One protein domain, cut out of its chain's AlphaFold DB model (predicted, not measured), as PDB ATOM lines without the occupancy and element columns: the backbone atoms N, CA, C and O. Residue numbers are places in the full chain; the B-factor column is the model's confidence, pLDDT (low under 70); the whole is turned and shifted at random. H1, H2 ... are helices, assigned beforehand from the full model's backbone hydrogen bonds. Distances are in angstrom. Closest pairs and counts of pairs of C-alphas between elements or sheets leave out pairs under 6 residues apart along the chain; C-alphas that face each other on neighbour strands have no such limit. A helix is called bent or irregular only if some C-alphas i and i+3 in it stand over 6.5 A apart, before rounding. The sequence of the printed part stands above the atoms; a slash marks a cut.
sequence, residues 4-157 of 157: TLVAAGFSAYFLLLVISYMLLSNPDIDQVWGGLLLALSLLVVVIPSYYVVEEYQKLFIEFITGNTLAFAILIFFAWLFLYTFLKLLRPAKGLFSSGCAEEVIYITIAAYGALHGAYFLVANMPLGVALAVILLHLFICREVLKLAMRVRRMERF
ATOM      1  N   THR A   4      32.800  -4.059   9.466       82.31
ATOM      2  CA  THR A   4      31.727  -5.039   9.304       82.31
ATOM      3  C   THR A   4      30.789  -5.089  10.512       82.31
ATOM      4  O   THR A   4      29.592  -5.284  10.320       82.31
ATOM      5  N   LEU A   5      31.268  -4.829  11.735       81.38
ATOM      6  CA  LEU A   5      30.433  -4.857  12.945       81.38
ATOM      7  C   LEU A   5      29.460  -3.669  12.997       81.38
ATOM      8  O   LEU A   5      28.278  -3.840  13.299       81.38
ATOM      9  N   VAL A   6      29.930  -2.467  12.648       83.06
ATOM     10  CA  VAL A   6      29.072  -1.273  12.543       83.06
ATOM     11  C   VAL A   6      28.076  -1.432  11.395       83.06
ATOM     12  O   VAL A   6      26.887  -1.161  11.579       83.06
ATOM     13  N   ALA A   7      28.524  -1.942  10.243       83.25
ATOM     14  CA  ALA A   7      27.642  -2.224   9.113       83.25
ATOM     15  C   ALA A   7      26.567  -3.265   9.468       83.25
ATOM     16  O   ALA A   7      25.395  -3.074   9.137       83.25
ATOM     17  N   ALA A   8      26.933  -4.330  10.187       87.19
ATOM     18  CA  ALA A   8      25.998  -5.344  10.667       87.19
ATOM     19  C   ALA A   8      24.976  -4.756  11.652       87.19
ATOM     20  O   ALA A   8      23.786  -5.033  11.523       87.19
ATOM     21  N   GLY A   9      25.412  -3.896  12.580       86.62
ATOM     22  CA  GLY A   9      24.527  -3.213  13.528       86.62
ATOM     23  C   GLY A   9      23.485  -2.331  12.836       86.62
ATOM     24  O   GLY A   9      22.289  -2.466  13.091       86.62
ATOM     25  N   PHE A  10      23.908  -1.482  11.893       86.12
ATOM     26  CA  PHE A  10      22.966  -0.673  11.111       86.12
ATOM     27  C   PHE A  10      22.061  -1.529  10.217       86.12
ATOM     28  O   PHE A  10      20.869  -1.251  10.114       86.12
ATOM     29  N   SER A  11      22.580  -2.601   9.616       88.44
ATOM     30  CA  SER A  11      21.772  -3.517   8.797       88.44
ATOM     31  C   SER A  11      20.688  -4.210   9.623       88.44
ATOM     32  O   SER A  11      19.535  -4.279   9.198       88.44
ATOM     33  N   ALA A  12      21.026  -4.664  10.833       90.25
ATOM     34  CA  ALA A  12      20.068  -5.235  11.773       90.25
ATOM     35  C   ALA A  12      19.018  -4.199  12.208       90.25
ATOM     36  O   ALA A  12      17.832  -4.519  12.266       90.25
ATOM     37  N   TYR A  13      19.427  -2.948  12.443       90.88
ATOM     38  CA  TYR A  13      18.502  -1.850  12.728       90.88
ATOM     39  C   TYR A  13      17.487  -1.643  11.593       90.88
ATOM     40  O   TYR A  13      16.280  -1.626  11.842       90.88
ATOM     41  N   PHE A  14      17.953  -1.552  10.343       88.81
ATOM     42  CA  PHE A  14      17.076  -1.413   9.176       88.81
ATOM     43  C   PHE A  14      16.136  -2.607   9.009       88.81
ATOM     44  O   PHE A  14      14.947  -2.416   8.758       88.81
ATOM     45  N   LEU A  15      16.640  -3.831   9.186       92.12
ATOM     46  CA  LEU A  15      15.818  -5.035   9.110       92.12
ATOM     47  C   LEU A  15      14.689  -5.007  10.150       92.12
ATOM     48  O   LEU A  15      13.542  -5.293   9.811       92.12
ATOM     49  N   LEU A  16      14.988  -4.611  11.391       92.06
ATOM     50  CA  LEU A  16      13.977  -4.490  12.443       92.06
ATOM     51  C   LEU A  16      12.936  -3.421  12.115       92.06
ATOM     52  O   LEU A  16      11.751  -3.686  12.289       92.06
ATOM     53  N   LEU A  17      13.336  -2.264  11.577       90.38
ATOM     54  CA  LEU A  17      12.384  -1.243  11.126       90.38
ATOM     55  C   LEU A  17      11.441  -1.768  10.037       90.38
ATOM     56  O   LEU A  17      10.240  -1.494  10.082       90.38
ATOM     57  N   VAL A  18      11.970  -2.525   9.072       91.94
ATOM     58  CA  VAL A  18      11.174  -3.120   7.988       91.94
ATOM     59  C   VAL A  18      10.189  -4.147   8.544       91.94
ATOM     60  O   VAL A  18       9.006  -4.096   8.209       91.94
ATOM     61  N   ILE A  19      10.640  -5.037   9.430       92.81
ATOM     62  CA  ILE A  19       9.772  -6.033  10.071       92.81
ATOM     63  C   ILE A  19       8.700  -5.336  10.917       92.81
ATOM     64  O   ILE A  19       7.518  -5.651  10.785       92.81
ATOM     65  N   SER A  20       9.074  -4.348  11.734       91.31
ATOM     66  CA  SER A  20       8.123  -3.539  12.501       91.31
ATOM     67  C   SER A  20       7.069  -2.905  11.611       91.31
ATOM     68  O   SER A  20       5.885  -2.963  11.936       91.31
ATOM     69  N   TYR A  21       7.483  -2.313  10.491       90.62
ATOM     70  CA  TYR A  21       6.566  -1.722   9.528       90.62
ATOM     71  C   TYR A  21       5.576  -2.759   8.985       90.62
ATOM     72  O   TYR A  21       4.373  -2.513   9.055       90.62
ATOM     73  N   MET A  22       6.063  -3.920   8.528       91.06
ATOM     74  CA  MET A  22       5.221  -5.007   8.009       91.06
ATOM     75  C   MET A  22       4.201  -5.500   9.046       91.06
ATOM     76  O   MET A  22       3.034  -5.712   8.719       91.06
ATOM     77  N   LEU A  23       4.618  -5.656  10.307       91.56
ATOM     78  CA  LEU A  23       3.727  -6.076  11.392       91.56
ATOM     79  C   LEU A  23       2.694  -4.997  11.739       91.56
ATOM     80  O   LEU A  23       1.534  -5.308  11.994       91.56
ATOM     81  N   LEU A  24       3.100  -3.724  11.745       91.44
ATOM     82  CA  LEU A  24       2.196  -2.608  12.021       91.44
ATOM     83  C   LEU A  24       1.168  -2.414  10.899       91.44
ATOM     84  O   LEU A  24       0.023  -2.054  11.192       91.44
ATOM     85  N   SER A  25       1.560  -2.628   9.638       90.69
ATOM     86  CA  SER A  25       0.677  -2.465   8.479       90.69
ATOM     87  C   SER A  25      -0.317  -3.613   8.336       90.69
ATOM     88  O   SER A  25      -1.434  -3.367   7.897       90.69
ATOM     89  N   ASN A  26       0.049  -4.828   8.753       91.12
ATOM     90  CA  ASN A  26      -0.804  -6.003   8.607       91.12
ATOM     91  C   ASN A  26      -2.052  -5.929   9.528       91.12
ATOM     92  O   ASN A  26      -1.913  -5.779  10.749       91.12
ATOM     93  N   PRO A  27      -3.283  -6.021   8.983       87.88
ATOM     94  CA  PRO A  27      -4.519  -5.960   9.753       87.88
ATOM     95  C   PRO A  27      -4.743  -7.144  10.694       87.88
ATOM     96  O   PRO A  27      -5.358  -6.920  11.741       87.88
ATOM     97  N   ASP A  28      -4.201  -8.317  10.378       91.25
ATOM     98  CA  ASP A  28      -4.405  -9.574  11.112       91.25
ATOM     99  C   ASP A  28      -3.508  -9.698  12.349       91.25
ATOM    100  O   ASP A  28      -3.734 -10.538  13.219       91.25
ATOM    101  N   ILE A  29      -2.483  -8.846  12.448       88.75
ATOM    102  CA  ILE A  29      -1.497  -8.874  13.528       88.75
ATOM    103  C   ILE A  29      -1.754  -7.722  14.504       88.75
ATOM    104  O   ILE A  29      -2.032  -6.579  14.116       88.75
ATOM    105  N   ASP A  30      -1.651  -8.014  15.802       89.94
ATOM    106  CA  ASP A  30      -1.744  -6.996  16.848       89.94
ATOM    107  C   ASP A  30      -0.599  -5.972  16.720       89.94
ATOM    108  O   ASP A  30       0.578  -6.317  16.585       89.94
ATOM    109  N   GLN A  31      -0.956  -4.689  16.792       87.81
ATOM    110  CA  GLN A  31      -0.042  -3.550  16.682       87.81
ATOM    111  C   GLN A  31       1.034  -3.557  17.767       87.81
ATOM    112  O   GLN A  31       2.120  -3.015  17.549       87.81
ATOM    113  N   VAL A  32       0.750  -4.186  18.912       90.75
ATOM    114  CA  VAL A  32       1.686  -4.293  20.036       90.75
ATOM    115  C   VAL A  32       3.009  -4.931  19.603       90.75
ATOM    116  O   VAL A  32       4.069  -4.428  19.968       90.75
ATOM    117  N   TRP A  33       2.977  -5.973  18.766       89.69
ATOM    118  CA  TRP A  33       4.190  -6.664  18.314       89.69
ATOM    119  C   TRP A  33       5.064  -5.785  17.427       89.69
ATOM    120  O   TRP A  33       6.273  -5.689  17.639       89.69
ATOM    121  N   GLY A  34       4.446  -5.092  16.470       86.06
ATOM    122  CA  GLY A  34       5.149  -4.164  15.593       86.06
ATOM    123  C   GLY A  34       5.732  -2.971  16.356       86.06
ATOM    124  O   GLY A  34       6.878  -2.595  16.111       86.06
ATOM    125  N   GLY A  35       4.989  -2.434  17.330       85.81
ATOM    126  CA  GLY A  35       5.441  -1.349  18.204       85.81
ATOM    127  C   GLY A  35       6.577  -1.757  19.148       85.81
ATOM    128  O   GLY A  35       7.529  -0.996  19.322       85.81
ATOM    129  N   LEU A  36       6.527  -2.969  19.705       89.94
ATOM    130  CA  LEU A  36       7.580  -3.503  20.570       89.94
ATOM    131  C   LEU A  36       8.884  -3.727  19.794       89.94
ATOM    132  O   LEU A  36       9.945  -3.305  20.249       89.94
ATOM    133  N   LEU A  37       8.807  -4.303  18.591       90.62
ATOM    134  CA  LEU A  37       9.955  -4.417  17.684       90.62
ATOM    135  C   LEU A  37      10.528  -3.043  17.302       90.62
ATOM    136  O   LEU A  37      11.747  -2.877  17.240       90.62
ATOM    137  N   LEU A  38       9.657  -2.045  17.120       86.88
ATOM    138  CA  LEU A  38      10.065  -0.681  16.793       86.88
ATOM    139  C   LEU A  38      10.878  -0.080  17.948       86.88
ATOM    140  O   LEU A  38      11.959   0.452  17.724       86.88
ATOM    141  N   ALA A  39      10.417  -0.250  19.190       86.19
ATOM    142  CA  ALA A  39      11.143   0.187  20.381       86.19
ATOM    143  C   ALA A  39      12.472  -0.568  20.577       86.19
ATOM    144  O   ALA A  39      13.485   0.044  20.910       86.19
ATOM    145  N   LEU A  40      12.497  -1.883  20.330       87.00
ATOM    146  CA  LEU A  40      13.718  -2.692  20.427       87.00
ATOM    147  C   LEU A  40      14.770  -2.304  19.385       87.00
ATOM    148  O   LEU A  40      15.965  -2.435  19.649       87.00
ATOM    149  N   SER A  41      14.358  -1.776  18.231       88.31
ATOM    150  CA  SER A  41      15.305  -1.307  17.218       88.31
ATOM    151  C   SER A  41      16.180  -0.142  17.718       88.31
ATOM    152  O   SER A  41      17.317  -0.006  17.262       88.31
ATOM    153  N   LEU A  42      15.748   0.611  18.743       86.50
ATOM    154  CA  LEU A  42      16.602   1.587  19.430       86.50
ATOM    155  C   LEU A  42      17.857   0.931  20.024       86.50
ATOM    156  O   LEU A  42      18.959   1.448  19.874       86.50
ATOM    157  N   LEU A  43      17.711  -0.225  20.678       83.44
ATOM    158  CA  LEU A  43      18.842  -0.921  21.303       83.44
ATOM    159  C   LEU A  43      19.883  -1.336  20.259       83.44
ATOM    160  O   LEU A  43      21.085  -1.257  20.508       83.44
ATOM    161  N   VAL A  44      19.417  -1.720  19.070       85.31
ATOM    162  CA  VAL A  44      20.272  -2.175  17.970       85.31
ATOM    163  C   VAL A  44      21.022  -1.025  17.302       85.31
ATOM    164  O   VAL A  44      22.138  -1.238  16.841       85.31
ATOM    165  N   VAL A  45      20.476   0.197  17.291       84.00
ATOM    166  CA  VAL A  45      21.176   1.374  16.741       84.00
ATOM    167  C   VAL A  45      22.085   2.064  17.761       84.00
ATOM    168  O   VAL A  45      23.094   2.653  17.376       84.00
ATOM    169  N   VAL A  46      21.784   1.969  19.061       79.69
ATOM    170  CA  VAL A  46      22.581   2.612  20.122       79.69
ATOM    171  C   VAL A  46      23.998   2.047  20.187       79.69
ATOM    172  O   VAL A  46      24.947   2.820  20.271       79.69
ATOM    173  N   ILE A  47      24.157   0.725  20.094       78.12
ATOM    174  CA  ILE A  47      25.467   0.059  20.160       78.12
ATOM    175  C   ILE A  47      26.415   0.524  19.032       78.12
ATOM    176  O   ILE A  47      27.478   1.060  19.348       78.12
ATOM    177  N   PRO A  48      26.076   0.397  17.731       79.50
ATOM    178  CA  PRO A  48      26.945   0.872  16.654       79.50
ATOM    179  C   PRO A  48      27.132   2.394  16.693       79.50
ATOM    180  O   PRO A  48      28.227   2.869  16.407       79.50
ATOM    181  N   SER A  49      26.115   3.160  17.109       79.75
ATOM    182  CA  SER A  49      26.246   4.616  17.259       79.75
ATOM    183  C   SER A  49      27.251   4.995  18.347       79.75
ATOM    184  O   SER A  49      28.060   5.890  18.129       79.75
ATOM    185  N   TYR A  50      27.246   4.305  19.491       78.75
ATOM    186  CA  TYR A  50      28.218   4.531  20.562       78.75
ATOM    187  C   TYR A  50      29.651   4.307  20.073       78.75
ATOM    188  O   TYR A  50      30.502   5.163  20.290       78.75
ATOM    189  N   TYR A  51      29.901   3.210  19.352       79.44
ATOM    190  CA  TYR A  51      31.233   2.917  18.814       79.44
ATOM    191  C   TYR A  51      31.713   3.959  17.808       79.44
ATOM    192  O   TYR A  51      32.859   4.398  17.882       79.44
ATOM    193  N   VAL A  52      30.836   4.386  16.895       79.38
ATOM    194  CA  VAL A  52      31.154   5.466  15.953       79.38
ATOM    195  C   VAL A  52      31.545   6.721  16.732       79.38
ATOM    196  O   VAL A  52      32.586   7.312  16.464       79.38
ATOM    197  N   VAL A  53      30.766   7.102  17.743       80.31
ATOM    198  CA  VAL A  53      31.061   8.289  18.554       80.31
ATOM    199  C   VAL A  53      32.365   8.151  19.323       80.31
ATOM    200  O   VAL A  53      33.124   9.112  19.363       80.31
ATOM    201  N   GLU A  54      32.653   6.986  19.895       80.81
ATOM    202  CA  GLU A  54      33.906   6.738  20.607       80.81
ATOM    203  C   GLU A  54      35.119   6.879  19.672       80.81
ATOM    204  O   GLU A  54      36.105   7.521  20.039       80.81
ATOM    205  N   GLU A  55      35.056   6.340  18.447       77.94
ATOM    206  CA  GLU A  55      36.133   6.505  17.460       77.94
ATOM    207  C   GLU A  55      36.282   7.956  16.998       77.94
ATOM    208  O   GLU A  55      37.399   8.477  16.971       77.94
ATOM    209  N   TYR A  56      35.175   8.641  16.693       73.12
ATOM    210  CA  TYR A  56      35.214  10.061  16.335       73.12
ATOM    211  C   TYR A  56      35.743  10.917  17.488       73.12
ATOM    212  O   TYR A  56      36.518  11.840  17.250       73.12
ATOM    213  N   GLN A  57      35.379  10.604  18.732       75.81
ATOM    214  CA  GLN A  57      35.874  11.302  19.913       75.81
ATOM    215  C   GLN A  57      37.378  11.074  20.091       75.81
ATOM    216  O   GLN A  57      38.097  12.036  20.349       75.81
ATOM    217  N   LYS A  58      37.877   9.844  19.904       78.81
ATOM    218  CA  LYS A  58      39.320   9.547  19.943       78.81
ATOM    219  C   LYS A  58      40.080  10.311  18.865       78.81
ATOM    220  O   LYS A  58      41.032  11.004  19.202       78.81
ATOM    221  N   LEU A  59      39.619  10.258  17.614       74.62
ATOM    222  CA  LEU A  59      40.207  11.016  16.503       74.62
ATOM    223  C   LEU A  59      40.200  12.521  16.776       74.62
ATOM    224  O   LEU A  59      41.181  13.207  16.511       74.62
ATOM    225  N   PHE A  60      39.105  13.041  17.326       71.94
ATOM    226  CA  PHE A  60      38.980  14.456  17.651       71.94
ATOM    227  C   PHE A  60      39.920  14.866  18.790       71.94
ATOM    228  O   PHE A  60      40.591  15.891  18.689       71.94
ATOM    229  N   ILE A  61      40.019  14.054  19.847       75.06
ATOM    230  CA  ILE A  61      40.962  14.270  20.951       75.06
ATOM    231  C   ILE A  61      42.398  14.190  20.440       75.06
ATOM    232  O   ILE A  61      43.193  15.062  20.771       75.06
ATOM    233  N   GLU A  62      42.740  13.198  19.623       77.44
ATOM    234  CA  GLU A  62      44.079  13.029  19.054       77.44
ATOM    235  C   GLU A  62      44.441  14.196  18.129       77.44
ATOM    236  O   GLU A  62      45.521  14.770  18.246       77.44
ATOM    237  N   PHE A  63      43.508  14.633  17.281       70.75
ATOM    238  CA  PHE A  63      43.696  15.796  16.420       70.75
ATOM    239  C   PHE A  63      43.898  17.081  17.230       70.75
ATOM    240  O   PHE A  63      44.781  17.874  16.919       70.75
ATOM    241  N   ILE A  64      43.113  17.289  18.286       68.44
ATOM    242  CA  ILE A  64      43.217  18.481  19.134       68.44
ATOM    243  C   ILE A  64      44.482  18.460  19.999       68.44
ATOM    244  O   ILE A  64      45.151  19.483  20.130       68.44
ATOM    245  N   THR A  65      44.827  17.319  20.592       68.06
ATOM    246  CA  THR A  65      46.003  17.193  21.471       68.06
ATOM    247  C   THR A  65      47.308  17.153  20.679       68.06
ATOM    248  O   THR A  65      48.301  17.725  21.124       68.06
ATOM    249  N   GLY A  66      47.300  16.561  19.482       72.12
ATOM    250  CA  GLY A  66      48.424  16.551  18.545       72.12
ATOM    251  C   GLY A  66      48.613  17.859  17.770       72.12
ATOM    252  O   GLY A  66      49.662  18.055  17.159       72.12
ATOM    253  N   ASN A  67      47.631  18.770  17.794       75.00
ATOM    254  CA  ASN A  67      47.680  20.035  17.067       75.00
ATOM    255  C   ASN A  67      47.295  21.224  17.964       75.00
ATOM    256  O   ASN A  67      46.136  21.640  18.046       75.00
ATOM    257  N   THR A  68      48.309  21.830  18.587       72.62
ATOM    258  CA  THR A  68      48.170  22.999  19.473       72.62
ATOM    259  C   THR A  68      47.425  24.167  18.811       72.62
ATOM    260  O   THR A  68      46.688  24.884  19.489       72.62
ATOM    261  N   LEU A  69      47.560  24.345  17.490       76.94
ATOM    262  CA  LEU A  69      46.847  25.380  16.738       76.94
ATOM    263  C   LEU A  69      45.343  25.079  16.657       76.94
ATOM    264  O   LEU A  69      44.532  25.978  16.867       76.94
ATOM    265  N   ALA A  70      44.958  23.825  16.403       70.25
ATOM    266  CA  ALA A  70      43.552  23.421  16.351       70.25
ATOM    267  C   ALA A  70      42.854  23.614  17.707       70.25
ATOM    268  O   ALA A  70      41.735  24.126  17.759       70.25
ATOM    269  N   PHE A  71      43.537  23.284  18.808       69.94
ATOM    270  CA  PHE A  71      43.025  23.533  20.157       69.94
ATOM    271  C   PHE A  71      42.865  25.030  20.454       69.94
ATOM    272  O   PHE A  71      41.823  25.454  20.956       69.94
ATOM    273  N   ALA A  72      43.860  25.847  20.091       71.25
ATOM    274  CA  ALA A  72      43.802  27.296  20.267       71.25
ATOM    275  C   ALA A  72      42.652  27.929  19.465       71.25
ATOM    276  O   ALA A  72      41.938  28.784  19.987       71.25
ATOM    277  N   ILE A  73      42.424  27.469  18.230       76.38
ATOM    278  CA  ILE A  73      41.304  27.905  17.385       76.38
ATOM    279  C   ILE A  73      39.960  27.534  18.026       76.38
ATOM    280  O   ILE A  73      39.055  28.366  18.076       76.38
ATOM    281  N   LEU A  74      39.825  26.314  18.556       73.12
ATOM    282  CA  LEU A  74      38.595  25.860  19.206       73.12
ATOM    283  C   LEU A  74      38.264  26.700  20.451       73.12
ATOM    284  O   LEU A  74      37.130  27.160  20.606       73.12
ATOM    285  N   ILE A  75      39.266  26.955  21.304       76.06
ATOM    286  CA  ILE A  75      39.130  27.837  22.475       76.06
ATOM    287  C   ILE A  75      38.755  29.252  22.034       76.06
ATOM    288  O   ILE A  75      37.865  29.860  22.627       76.06
ATOM    289  N   PHE A  76      39.397  29.771  20.985       73.94
ATOM    290  CA  PHE A  76      39.128  31.110  20.472       73.94
ATOM    291  C   PHE A  76      37.684  31.261  19.977       73.94
ATOM    292  O   PHE A  76      37.012  32.221  20.346       73.94
ATOM    293  N   PHE A  77      37.163  30.301  19.208       73.56
ATOM    294  CA  PHE A  77      35.768  30.337  18.757       73.56
ATOM    295  C   PHE A  77      34.770  30.183  19.909       73.56
ATOM    296  O   PHE A  77      33.780  30.916  19.956       73.56
ATOM    297  N   ALA A  78      35.039  29.282  20.860       72.06
ATOM    298  CA  ALA A  78      34.215  29.136  22.059       72.06
ATOM    299  C   ALA A  78      34.195  30.433  22.889       72.06
ATOM    300  O   ALA A  78      33.139  30.841  23.375       72.06
ATOM    301  N   TRP A  79      35.335  31.123  22.988       79.31
ATOM    302  CA  TRP A  79      35.453  32.425  23.645       79.31
ATOM    303  C   TRP A  79      34.633  33.496  22.940       79.31
ATOM    304  O   TRP A  79      33.858  34.201  23.584       79.31
ATOM    305  N   LEU A  80      34.756  33.586  21.617       74.19
ATOM    306  CA  LEU A  80      34.069  34.588  20.808       74.19
ATOM    307  C   LEU A  80      32.547  34.425  20.896       74.19
ATOM    308  O   LEU A  80      31.816  35.408  21.053       74.19
ATOM    309  N   PHE A  81      32.076  33.177  20.871       71.62
ATOM    310  CA  PHE A  81      30.676  32.842  21.090       71.62
ATOM    311  C   PHE A  81      30.218  33.233  22.499       71.62
ATOM    312  O   PHE A  81      29.231  33.955  22.640       71.62
ATOM    313  N   LEU A  82      30.949  32.817  23.540       71.25
ATOM    314  CA  LEU A  82      30.555  33.054  24.930       71.25
ATOM    315  C   LEU A  82      30.584  34.544  25.295       71.25
ATOM    316  O   LEU A  82      29.666  35.027  25.955       71.25
ATOM    317  N   TYR A  83      31.577  35.294  24.816       70.31
ATOM    318  CA  TYR A  83      31.647  36.747  24.977       70.31
ATOM    319  C   TYR A  83      30.451  37.439  24.313       70.31
ATOM    320  O   TYR A  83      29.779  38.258  24.941       70.31
ATOM    321  N   THR A  84      30.142  37.074  23.065       72.38
ATOM    322  CA  THR A  84      29.005  37.652  22.332       72.38
ATOM    323  C   THR A  84      27.684  37.314  23.019       72.38
ATOM    324  O   THR A  84      26.841  38.191  23.193       72.38
ATOM    325  N   PHE A  85      27.525  36.073  23.475       68.38
ATOM    326  CA  PHE A  85      26.344  35.600  24.191       68.38
ATOM    327  C   PHE A  85      26.147  36.309  25.540       68.38
ATOM    328  O   PHE A  85      25.059  36.809  25.817       68.38
ATOM    329  N   LEU A  86      27.202  36.434  26.353       71.06
ATOM    330  CA  LEU A  86      27.162  37.168  27.624       71.06
ATOM    331  C   LEU A  86      26.857  38.655  27.414       71.06
ATOM    332  O   LEU A  86      26.118  39.254  28.197       71.06
ATOM    333  N   LYS A  87      27.378  39.247  26.335       69.25
ATOM    334  CA  LYS A  87      27.061  40.623  25.940       69.25
ATOM    335  C   LYS A  87      25.593  40.772  25.523       69.25
ATOM    336  O   LYS A  87      24.984  41.789  25.846       69.25
ATOM    337  N   LEU A  88      25.029  39.763  24.854       68.50
ATOM    338  CA  LEU A  88      23.623  39.719  24.436       68.50
ATOM    339  C   LEU A  88      22.659  39.563  25.622       68.50
ATOM    340  O   LEU A  88      21.563  40.114  25.600       68.50
ATOM    341  N   LEU A  89      23.067  38.820  26.654       64.38
ATOM    342  CA  LEU A  89      22.260  38.532  27.842       64.38
ATOM    343  C   LEU A  89      22.158  39.691  28.842       64.38
ATOM    344  O   LEU A  89      21.454  39.537  29.837       64.38
ATOM    345  N   ARG A  90      22.831  40.831  28.621       60.00
ATOM    346  CA  ARG A  90      22.785  41.979  29.545       60.00
ATOM    347  C   ARG A  90      21.334  42.408  29.838       60.00
ATOM    348  O   ARG A  90      20.687  42.971  28.951       60.00
ATOM    349  N   PRO A  91      20.846  42.290  31.090       49.25
ATOM    350  CA  PRO A  91      19.824  43.196  31.581       49.25
ATOM    351  C   PRO A  91      20.468  44.580  31.708       49.25
ATOM    352  O   PRO A  91      21.636  44.717  32.074       49.25
ATOM    353  N   ALA A  92      19.709  45.626  31.404       51.56
ATOM    354  CA  ALA A  92      20.106  46.991  31.695       51.56
ATOM    355  C   ALA A  92      20.575  47.132  33.162       51.56
ATOM    356  O   ALA A  92      19.830  46.771  34.071       51.56
ATOM    357  N   LYS A  93      21.749  47.758  33.345       48.34
ATOM    358  CA  LYS A  93      22.373  48.299  34.577       48.34
ATOM    359  C   LYS A  93      23.581  47.515  35.102       48.34
ATOM    360  O   LYS A  93      23.499  46.348  35.464       48.34
ATOM    361  N   GLY A  94      24.700  48.242  35.127       52.94
ATOM    362  CA  GLY A  94      26.032  47.771  35.466       52.94
ATOM    363  C   GLY A  94      26.152  47.317  36.912       52.94
ATOM    364  O   GLY A  94      25.751  48.020  37.841       52.94
ATOM    365  N   LEU A  95      26.749  46.141  37.074       51.75
ATOM    366  CA  LEU A  95      27.195  45.633  38.369       51.75
ATOM    367  C   LEU A  95      28.538  46.256  38.782       51.75
ATOM    368  O   LEU A  95      28.894  46.217  39.957       51.75
ATOM    369  N   PHE A  96      29.270  46.858  37.838       50.94
ATOM    370  CA  PHE A  96      30.559  47.497  38.080       50.94
ATOM    371  C   PHE A  96      30.562  48.923  37.520       50.94
ATOM    372  O   PHE A  96      30.190  49.169  36.376       50.94
ATOM    373  N   SER A  97      30.970  49.885  38.348       48.91
ATOM    374  CA  SER A  97      30.850  51.331  38.100       48.91
ATOM    375  C   SER A  97      31.831  51.901  37.068       48.91
ATOM    376  O   SER A  97      31.816  53.103  36.813       48.91
ATOM    377  N   SER A  98      32.674  51.070  36.447       56.06
ATOM    378  CA  SER A  98      33.590  51.499  35.388       56.06
ATOM    379  C   SER A  98      33.560  50.522  34.216       56.06
ATOM    380  O   SER A  98      33.772  49.320  34.383       56.06
ATOM    381  N   GLY A  99      33.301  51.050  33.015       58.41
ATOM    382  CA  GLY A  99      33.138  50.242  31.801       58.41
ATOM    383  C   GLY A  99      34.350  49.368  31.467       58.41
ATOM    384  O   GLY A  99      34.180  48.270  30.957       58.41
ATOM    385  N   CYS A 100      35.563  49.796  31.836       56.41
ATOM    386  CA  CYS A 100      36.791  49.048  31.556       56.41
ATOM    387  C   CYS A 100      36.976  47.836  32.493       56.41
ATOM    388  O   CYS A 100      37.318  46.748  32.039       56.41
ATOM    389  N   ALA A 101      36.689  47.977  33.796       61.81
ATOM    390  CA  ALA A 101      36.771  46.852  34.735       61.81
ATOM    391  C   ALA A 101      35.681  45.804  34.463       61.81
ATOM    392  O   ALA A 101      35.925  44.603  34.570       61.81
ATOM    393  N   GLU A 102      34.491  46.258  34.067       63.16
ATOM    394  CA  GLU A 102      33.378  45.380  33.718       63.16
ATOM    395  C   GLU A 102      33.694  44.541  32.462       63.16
ATOM    396  O   GLU A 102      33.488  43.327  32.459       63.16
ATOM    397  N   GLU A 103      34.266  45.152  31.419       65.19
ATOM    398  CA  GLU A 103      34.692  44.439  30.208       65.19
ATOM    399  C   GLU A 103      35.791  43.405  30.480       65.19
ATOM    400  O   GLU A 103      35.702  42.284  29.979       65.19
ATOM    401  N   VAL A 104      36.782  43.730  31.315       69.38
ATOM    402  CA  VAL A 104      37.849  42.787  31.698       69.38
ATOM    403  C   VAL A 104      37.280  41.570  32.437       69.38
ATOM    404  O   VAL A 104      37.681  40.438  32.158       69.38
ATOM    405  N   ILE A 105      36.308  41.772  33.332       68.56
ATOM    406  CA  ILE A 105      35.623  40.677  34.034       68.56
ATOM    407  C   ILE A 105      34.872  39.789  33.035       68.56
ATOM    408  O   ILE A 105      35.017  38.567  33.077       68.56
ATOM    409  N   TYR A 106      34.132  40.374  32.089       66.00
ATOM    410  CA  TYR A 106      33.422  39.601  31.065       66.00
ATOM    411  C   TYR A 106      34.361  38.826  30.142       66.00
ATOM    412  O   TYR A 106      34.091  37.664  29.848       66.00
ATOM    413  N   ILE A 107      35.469  39.431  29.712       71.75
ATOM    414  CA  ILE A 107      36.488  38.763  28.895       71.75
ATOM    415  C   ILE A 107      37.087  37.577  29.656       71.75
ATOM    416  O   ILE A 107      37.240  36.500  29.078       71.75
ATOM    417  N   THR A 108      37.368  37.754  30.948       71.25
ATOM    418  CA  THR A 108      37.952  36.716  31.809       71.25
ATOM    419  C   THR A 108      36.974  35.566  32.041       71.25
ATOM    420  O   THR A 108      37.340  34.404  31.874       71.25
ATOM    421  N   ILE A 109      35.709  35.868  32.350       73.19
ATOM    422  CA  ILE A 109      34.649  34.859  32.500       73.19
ATOM    423  C   ILE A 109      34.412  34.130  31.173       73.19
ATOM    424  O   ILE A 109      34.286  32.908  31.166       73.19
ATOM    425  N   ALA A 110      34.402  34.848  30.047       71.50
ATOM    426  CA  ALA A 110      34.267  34.237  28.731       71.50
ATOM    427  C   ALA A 110      35.461  33.325  28.407       71.50
ATOM    428  O   ALA A 110      35.277  32.254  27.838       71.50
ATOM    429  N   ALA A 111      36.687  33.710  28.771       69.38
ATOM    430  CA  ALA A 111      37.888  32.905  28.524       69.38
ATOM    431  C   ALA A 111      37.880  31.631  29.366       69.38
ATOM    432  O   ALA A 111      38.092  30.534  28.847       69.38
ATOM    433  N   TYR A 112      37.548  31.766  30.648       69.81
ATOM    434  CA  TYR A 112      37.451  30.635  31.562       69.81
ATOM    435  C   TYR A 112      36.306  29.687  31.171       69.81
ATOM    436  O   TYR A 112      36.482  28.468  31.116       69.81
ATOM    437  N   GLY A 113      35.148  30.247  30.814       68.12
ATOM    438  CA  GLY A 113      33.984  29.494  30.359       68.12
ATOM    439  C   GLY A 113      34.179  28.834  28.994       68.12
ATOM    440  O   GLY A 113      33.658  27.747  28.782       68.12
ATOM    441  N   ALA A 114      34.964  29.417  28.089       70.31
ATOM    442  CA  ALA A 114      35.315  28.791  26.817       70.31
ATOM    443  C   ALA A 114      36.282  27.621  26.993       70.31
ATOM    444  O   ALA A 114      36.083  26.569  26.389       70.31
ATOM    445  N   LEU A 115      37.291  27.775  27.857       68.38
ATOM    446  CA  LEU A 115      38.247  26.716  28.172       68.38
ATOM    447  C   LEU A 115      37.547  25.513  28.825       68.38
ATOM    448  O   LEU A 115      37.711  24.375  28.387       68.38
ATOM    449  N   HIS A 116      36.734  25.759  29.855       66.94
ATOM    450  CA  HIS A 116      35.973  24.701  30.526       66.94
ATOM    451  C   HIS A 116      34.804  24.190  29.684       66.94
ATOM    452  O   HIS A 116      34.519  22.997  29.707       66.94
ATOM    453  N   GLY A 117      34.155  25.057  28.910       65.75
ATOM    454  CA  GLY A 117      33.068  24.698  28.007       65.75
ATOM    455  C   GLY A 117      33.541  23.788  26.883       65.75
ATOM    456  O   GLY A 117      32.907  22.770  26.636       65.75
ATOM    457  N   ALA A 118      34.685  24.082  26.261       66.31
ATOM    458  CA  ALA A 118      35.296  23.211  25.260       66.31
ATOM    459  C   ALA A 118      35.634  21.833  25.845       66.31
ATOM    460  O   ALA A 118      35.284  20.811  25.257       66.31
ATOM    461  N   TYR A 119      36.239  21.796  27.037       67.00
ATOM    462  CA  TYR A 119      36.526  20.544  27.735       67.00
ATOM    463  C   TYR A 119      35.246  19.756  28.058       67.00
ATOM    464  O   TYR A 119      35.161  18.560  27.786       67.00
ATOM    465  N   PHE A 120      34.217  20.431  28.576       66.31
ATOM    466  CA  PHE A 120      32.922  19.829  28.882       66.31
ATOM    467  C   PHE A 120      32.217  19.306  27.624       66.31
ATOM    468  O   PHE A 120      31.619  18.232  27.664       66.31
ATOM    469  N   LEU A 121      32.300  20.027  26.504       66.06
ATOM    470  CA  LEU A 121      31.680  19.648  25.233       66.06
ATOM    471  C   LEU A 121      32.335  18.393  24.647       66.06
ATOM    472  O   LEU A 121      31.635  17.489  24.200       66.06
ATOM    473  N   VAL A 122      33.666  18.302  24.726       67.12
ATOM    474  CA  VAL A 122      34.430  17.111  24.324       67.12
ATOM    475  C   VAL A 122      34.143  15.930  25.256       67.12
ATOM    476  O   VAL A 122      33.954  14.811  24.784       67.12
ATOM    477  N   ALA A 123      34.064  16.165  26.568       68.62
ATOM    478  CA  ALA A 123      33.808  15.120  27.560       68.62
ATOM    479  C   ALA A 123      32.378  14.553  27.480       68.62
ATOM    480  O   ALA A 123      32.176  13.360  27.693       68.62
ATOM    481  N   ASN A 124      31.390  15.387  27.139       71.38
ATOM    482  CA  ASN A 124      29.976  14.998  27.063       71.38
ATOM    483  C   ASN A 124      29.482  14.739  25.632       71.38
ATOM    484  O   ASN A 124      28.288  14.513  25.428       71.38
ATOM    485  N   MET A 125      30.378  14.729  24.641       70.31
ATOM    486  CA  MET A 125      30.047  14.400  23.251       70.31
ATOM    487  C   MET A 125      29.279  13.066  23.118       70.31
ATOM    488  O   MET A 125      28.265  13.057  22.416       70.31
ATOM    489  N   PRO A 126      29.632  11.979  23.846       73.75
ATOM    490  CA  PRO A 126      28.852  10.738  23.830       73.75
ATOM    491  C   PRO A 126      27.399  10.914  24.274       73.75
ATOM    492  O   PRO A 126      26.492  10.354  23.660       73.75
ATOM    493  N   LEU A 127      27.161  11.732  25.303       73.94
ATOM    494  CA  LEU A 127      25.822  12.001  25.821       73.94
ATOM    495  C   LEU A 127      24.991  12.816  24.818       73.94
ATOM    496  O   LEU A 127      23.823  12.505  24.583       73.94
ATOM    497  N   GLY A 128      25.604  13.828  24.197       73.62
ATOM    498  CA  GLY A 128      24.957  14.644  23.168       73.62
ATOM    499  C   GLY A 128      24.545  13.821  21.948       73.62
ATOM    500  O   GLY A 128      23.421  13.956  21.459       73.62
ATOM    501  N   VAL A 129      25.414  12.915  21.491       74.25
ATOM    502  CA  VAL A 129      25.079  12.038  20.363       74.25
ATOM    503  C   VAL A 129      24.055  10.978  20.758       74.25
ATOM    504  O   VAL A 129      23.127  10.743  19.990       74.25
ATOM    505  N   ALA A 130      24.136  10.391  21.956       76.75
ATOM    506  CA  ALA A 130      23.109   9.465  22.440       76.75
ATOM    507  C   ALA A 130      21.716  10.119  22.448       76.75
ATOM    508  O   ALA A 130      20.751   9.527  21.963       76.75
ATOM    509  N   LEU A 131      21.617  11.369  22.914       77.50
ATOM    510  CA  LEU A 131      20.374  12.138  22.865       77.50
ATOM    511  C   LEU A 131      19.904  12.368  21.421       77.50
ATOM    512  O   LEU A 131      18.728  12.164  21.122       77.50
ATOM    513  N   ALA A 132      20.807  12.750  20.514       80.75
ATOM    514  CA  ALA A 132      20.481  12.948  19.102       80.75
ATOM    515  C   ALA A 132      19.983  11.655  18.432       80.75
ATOM    516  O   ALA A 132      18.996  11.691  17.699       80.75
ATOM    517  N   VAL A 133      20.613  10.512  18.726       82.50
ATOM    518  CA  VAL A 133      20.204   9.187  18.232       82.50
ATOM    519  C   VAL A 133      18.817   8.823  18.750       82.50
ATOM    520  O   VAL A 133      17.983   8.386  17.963       82.50
ATOM    521  N   ILE A 134      18.527   9.061  20.033       83.94
ATOM    522  CA  ILE A 134      17.192   8.831  20.605       83.94
ATOM    523  C   ILE A 134      16.147   9.709  19.907       83.94
ATOM    524  O   ILE A 134      15.106   9.205  19.490       83.94
ATOM    525  N   LEU A 135      16.412  11.008  19.743       81.56
ATOM    526  CA  LEU A 135      15.478  11.933  19.092       81.56
ATOM    527  C   LEU A 135      15.225  11.555  17.628       81.56
ATOM    528  O   LEU A 135      14.072  11.525  17.188       81.56
ATOM    529  N   LEU A 136      16.285  11.222  16.887       85.81
ATOM    530  CA  LEU A 136      16.185  10.752  15.508       85.81
ATOM    531  C   LEU A 136      15.397   9.442  15.430       85.81
ATOM    532  O   LEU A 136      14.519   9.295  14.581       85.81
ATOM    533  N   HIS A 137      15.665   8.511  16.341       88.88
ATOM    534  CA  HIS A 137      14.967   7.238  16.407       88.88
ATOM    535  C   HIS A 137      13.470   7.424  16.688       88.88
ATOM    536  O   HIS A 137      12.639   6.865  15.977       88.88
ATOM    537  N   LEU A 138      13.104   8.276  17.650       86.88
ATOM    538  CA  LEU A 138      11.708   8.622  17.936       86.88
ATOM    539  C   LEU A 138      11.008   9.253  16.723       86.88
ATOM    540  O   LEU A 138       9.845   8.941  16.450       86.88
ATOM    541  N   PHE A 139      11.711  10.109  15.976       87.31
ATOM    542  CA  PHE A 139      11.193  10.686  14.738       87.31
ATOM    543  C   PHE A 139      10.923   9.609  13.676       87.31
ATOM    544  O   PHE A 139       9.826   9.566  13.115       87.31
ATOM    545  N   ILE A 140      11.873   8.694  13.453       86.44
ATOM    546  CA  ILE A 140      11.706   7.558  12.533       86.44
ATOM    547  C   ILE A 140      10.518   6.693  12.969       86.44
ATOM    548  O   ILE A 140       9.653   6.381  12.153       86.44
ATOM    549  N   CYS A 141      10.421   6.367  14.259       87.81
ATOM    550  CA  CYS A 141       9.324   5.574  14.808       87.81
ATOM    551  C   CYS A 141       7.955   6.197  14.525       87.81
ATOM    552  O   CYS A 141       7.022   5.503  14.111       87.81
ATOM    553  N   ARG A 142       7.834   7.517  14.702       87.75
ATOM    554  CA  ARG A 142       6.607   8.260  14.400       87.75
ATOM    555  C   ARG A 142       6.216   8.134  12.927       87.75
ATOM    556  O   ARG A 142       5.040   7.901  12.638       87.75
ATOM    557  N   GLU A 143       7.165   8.293  12.009       89.25
ATOM    558  CA  GLU A 143       6.882   8.211  10.572       89.25
ATOM    559  C   GLU A 143       6.564   6.777  10.127       89.25
ATOM    560  O   GLU A 143       5.600   6.579   9.384       89.25
ATOM    561  N   VAL A 144       7.272   5.768  10.648       89.00
ATOM    562  CA  VAL A 144       6.968   4.349  10.389       89.00
ATOM    563  C   VAL A 144       5.555   4.002  10.859       89.00
ATOM    564  O   VAL A 144       4.775   3.433  10.091       89.00
ATOM    565  N   LEU A 145       5.182   4.398  12.079       89.69
ATOM    566  CA  LEU A 145       3.843   4.157  12.617       89.69
ATOM    567  C   LEU A 145       2.765   4.848  11.772       89.69
ATOM    568  O   LEU A 145       1.751   4.240  11.425       89.69
ATOM    569  N   LYS A 146       2.981   6.114  11.407       89.06
ATOM    570  CA  LYS A 146       2.045   6.884  10.576       89.06
ATOM    571  C   LYS A 146       1.849   6.243   9.201       89.06
ATOM    572  O   LYS A 146       0.712   6.175   8.723       89.06
ATOM    573  N   LEU A 147       2.932   5.773   8.581       91.25
ATOM    574  CA  LEU A 147       2.899   5.090   7.292       91.25
ATOM    575  C   LEU A 147       2.151   3.756   7.397       91.25
ATOM    576  O   LEU A 147       1.230   3.510   6.618       91.25
ATOM    577  N   ALA A 148       2.483   2.938   8.395       90.25
ATOM    578  CA  ALA A 148       1.860   1.636   8.609       90.25
ATOM    579  C   ALA A 148       0.353   1.754   8.887       90.25
ATOM    580  O   ALA A 148      -0.454   1.072   8.259       90.25
ATOM    581  N   MET A 149      -0.053   2.700   9.739       90.44
ATOM    582  CA  MET A 149      -1.467   2.962  10.031       90.44
ATOM    583  C   MET A 149      -2.240   3.492   8.822       90.44
ATOM    584  O   MET A 149      -3.449   3.278   8.706       90.44
ATOM    585  N   ARG A 150      -1.578   4.222   7.918       92.38
ATOM    586  CA  ARG A 150      -2.193   4.642   6.655       92.38
ATOM    587  C   ARG A 150      -2.471   3.428   5.764       92.38
ATOM    588  O   ARG A 150      -3.597   3.328   5.292       92.38
ATOM    589  N   VAL A 151      -1.504   2.529   5.585       91.56
ATOM    590  CA  VAL A 151      -1.667   1.310   4.770       91.56
ATOM    591  C   VAL A 151      -2.732   0.390   5.359       91.56
ATOM    592  O   VAL A 151      -3.693   0.056   4.674       91.56
ATOM    593  N   ARG A 152      -2.653   0.107   6.662       90.06
ATOM    594  CA  ARG A 152      -3.616  -0.749   7.364       90.06
ATOM    595  C   ARG A 152      -5.061  -0.274   7.239       90.06
ATOM    596  O   ARG A 152      -5.983  -1.079   7.253       90.06
ATOM    597  N   ARG A 153      -5.284   1.044   7.171       90.06
ATOM    598  CA  ARG A 153      -6.625   1.596   6.937       90.06
ATOM    599  C   ARG A 153      -7.113   1.325   5.523       90.06
ATOM    600  O   ARG A 153      -8.293   1.060   5.392       90.06
ATOM    601  N   MET A 154      -6.249   1.393   4.509       89.38
ATOM    602  CA  MET A 154      -6.642   1.123   3.122       89.38
ATOM    603  C   MET A 154      -7.031  -0.341   2.915       89.38
ATOM    604  O   MET A 154      -8.004  -0.588   2.229       89.38
ATOM    605  N   GLU A 155      -6.329  -1.288   3.541       80.06
ATOM    606  CA  GLU A 155      -6.622  -2.729   3.407       80.06
ATOM    607  C   GLU A 155      -7.902  -3.182   4.127       80.06
ATOM    608  O   GLU A 155      -8.381  -4.289   3.903       80.06
ATOM    609  N   ARG A 156      -8.457  -2.352   5.020       72.00
ATOM    610  CA  ARG A 156      -9.738  -2.635   5.692       72.00
ATOM    611  C   ARG A 156     -10.963  -2.180   4.887       72.00
ATOM    612  O   ARG A 156     -12.076  -2.444   5.342       72.00
ATOM    613  N   PHE A 157     -10.770  -1.473   3.773       58.84
ATOM    614  CA  PHE A 157     -11.825  -1.039   2.851       58.84
ATOM    615  C   PHE A 157     -11.749  -1.840   1.553       58.84
ATOM    616  O   PHE A 157     -12.832  -2.073   0.975       58.84
TER     617      PHE A 157
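This is residues 4 to 157 of the 157 residues of an uncharacterized protein of Thermofilum pendens (UniProt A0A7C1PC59). A long, flat assembly of five helices: H1, H2 and H5 make a loose three-helix bundle, and beyond it H3 and H4 cross as an X. H1 and H2 form a hairpin, H2 turns a corner into H3 at its far end, and after H4 the helix H5 runs back along H2 to the end of the hairpin where residues 17 to 25 of H1 lie. The printed part has 154 residues with five named helices, H1 to H5 in chain order, and no named strand; the class is all helix. The whole is extended, with a radius of gyration of the C-alphas of 24.1 A and spans of 76 by 42 by 17 A.

H1, residues 4 to 25, begins at C-alpha 4 (31.727, -5.039, 9.304) and is 31.2 A long. H2, residues 31 to 66, is the longest at 52.5 A. It has a kink of 25 degrees near residue 48, and is neither bent nor irregular, but only just: C-alphas 44 and 47 are 6.1 A apart. H3 is residues 68 to 88, 30.1 A, and H4 is residues 99 to 123, 35.4 A, beginning at C-alpha 99 (33.138, 50.242, 31.801). H5, residues 125 to 154, is 43.9 A long and ends at C-alpha 154 (-6.642, 1.123, 3.122).

H1, H2 and H5 form an up and down bundle, each helix running against the one before it in the chain. The hairpin of H1 and H2 touches at a shallow tilt of 26 degrees, opposite ways, with the closest C-alphas, Ser 20 and Gly 34, 4.3 A apart. H2 is the hub, touching H1, H3 and H5. H5 touches H2 at a shallow tilt of 28 degrees, opposite ways, closest at the C-alphas of Val 53 and Pro 126, 6.2 A. H1, with residues 17 to 25 alone, touches residues 144 to 152 of H5 at a shallow tilt of 32 degrees, the same way; the closest C-alphas, Ser 25 and Ala 148, are 4.3 A apart. H2 and H3 touch only at the corner, closest at the C-alphas of Ile 64 and Phe 71, 5.2 A. H3 and H4 touch at a steep tilt of 54 degrees, opposite ways, closest at the C-alphas of Trp 79 and Ala 114, 4.8 A. H2 and H4 are close but not clearly touching, with the C-alphas of Gln 57 and Val 122 7.4 A apart. H4 and H5 meet only through their link, and H1 is apart from H3 and H4. In H1, H3, H4 and H5 every O i to N i+4 pair is within hydrogen-bond range, and in H2 27 of 32 are.

The C-alphas farthest apart, Ser 98 and Phe 157, are 76.7 A apart. The printed part has no cut, and no link is long. Residues 65 to 70, of which 68 to 70 belong to H3, and residues 88 to 93 stand free. The mean pLDDT of the printed part is 77.6; 37 residues are under 70, among them residues 87 to 106 and 115 to 123.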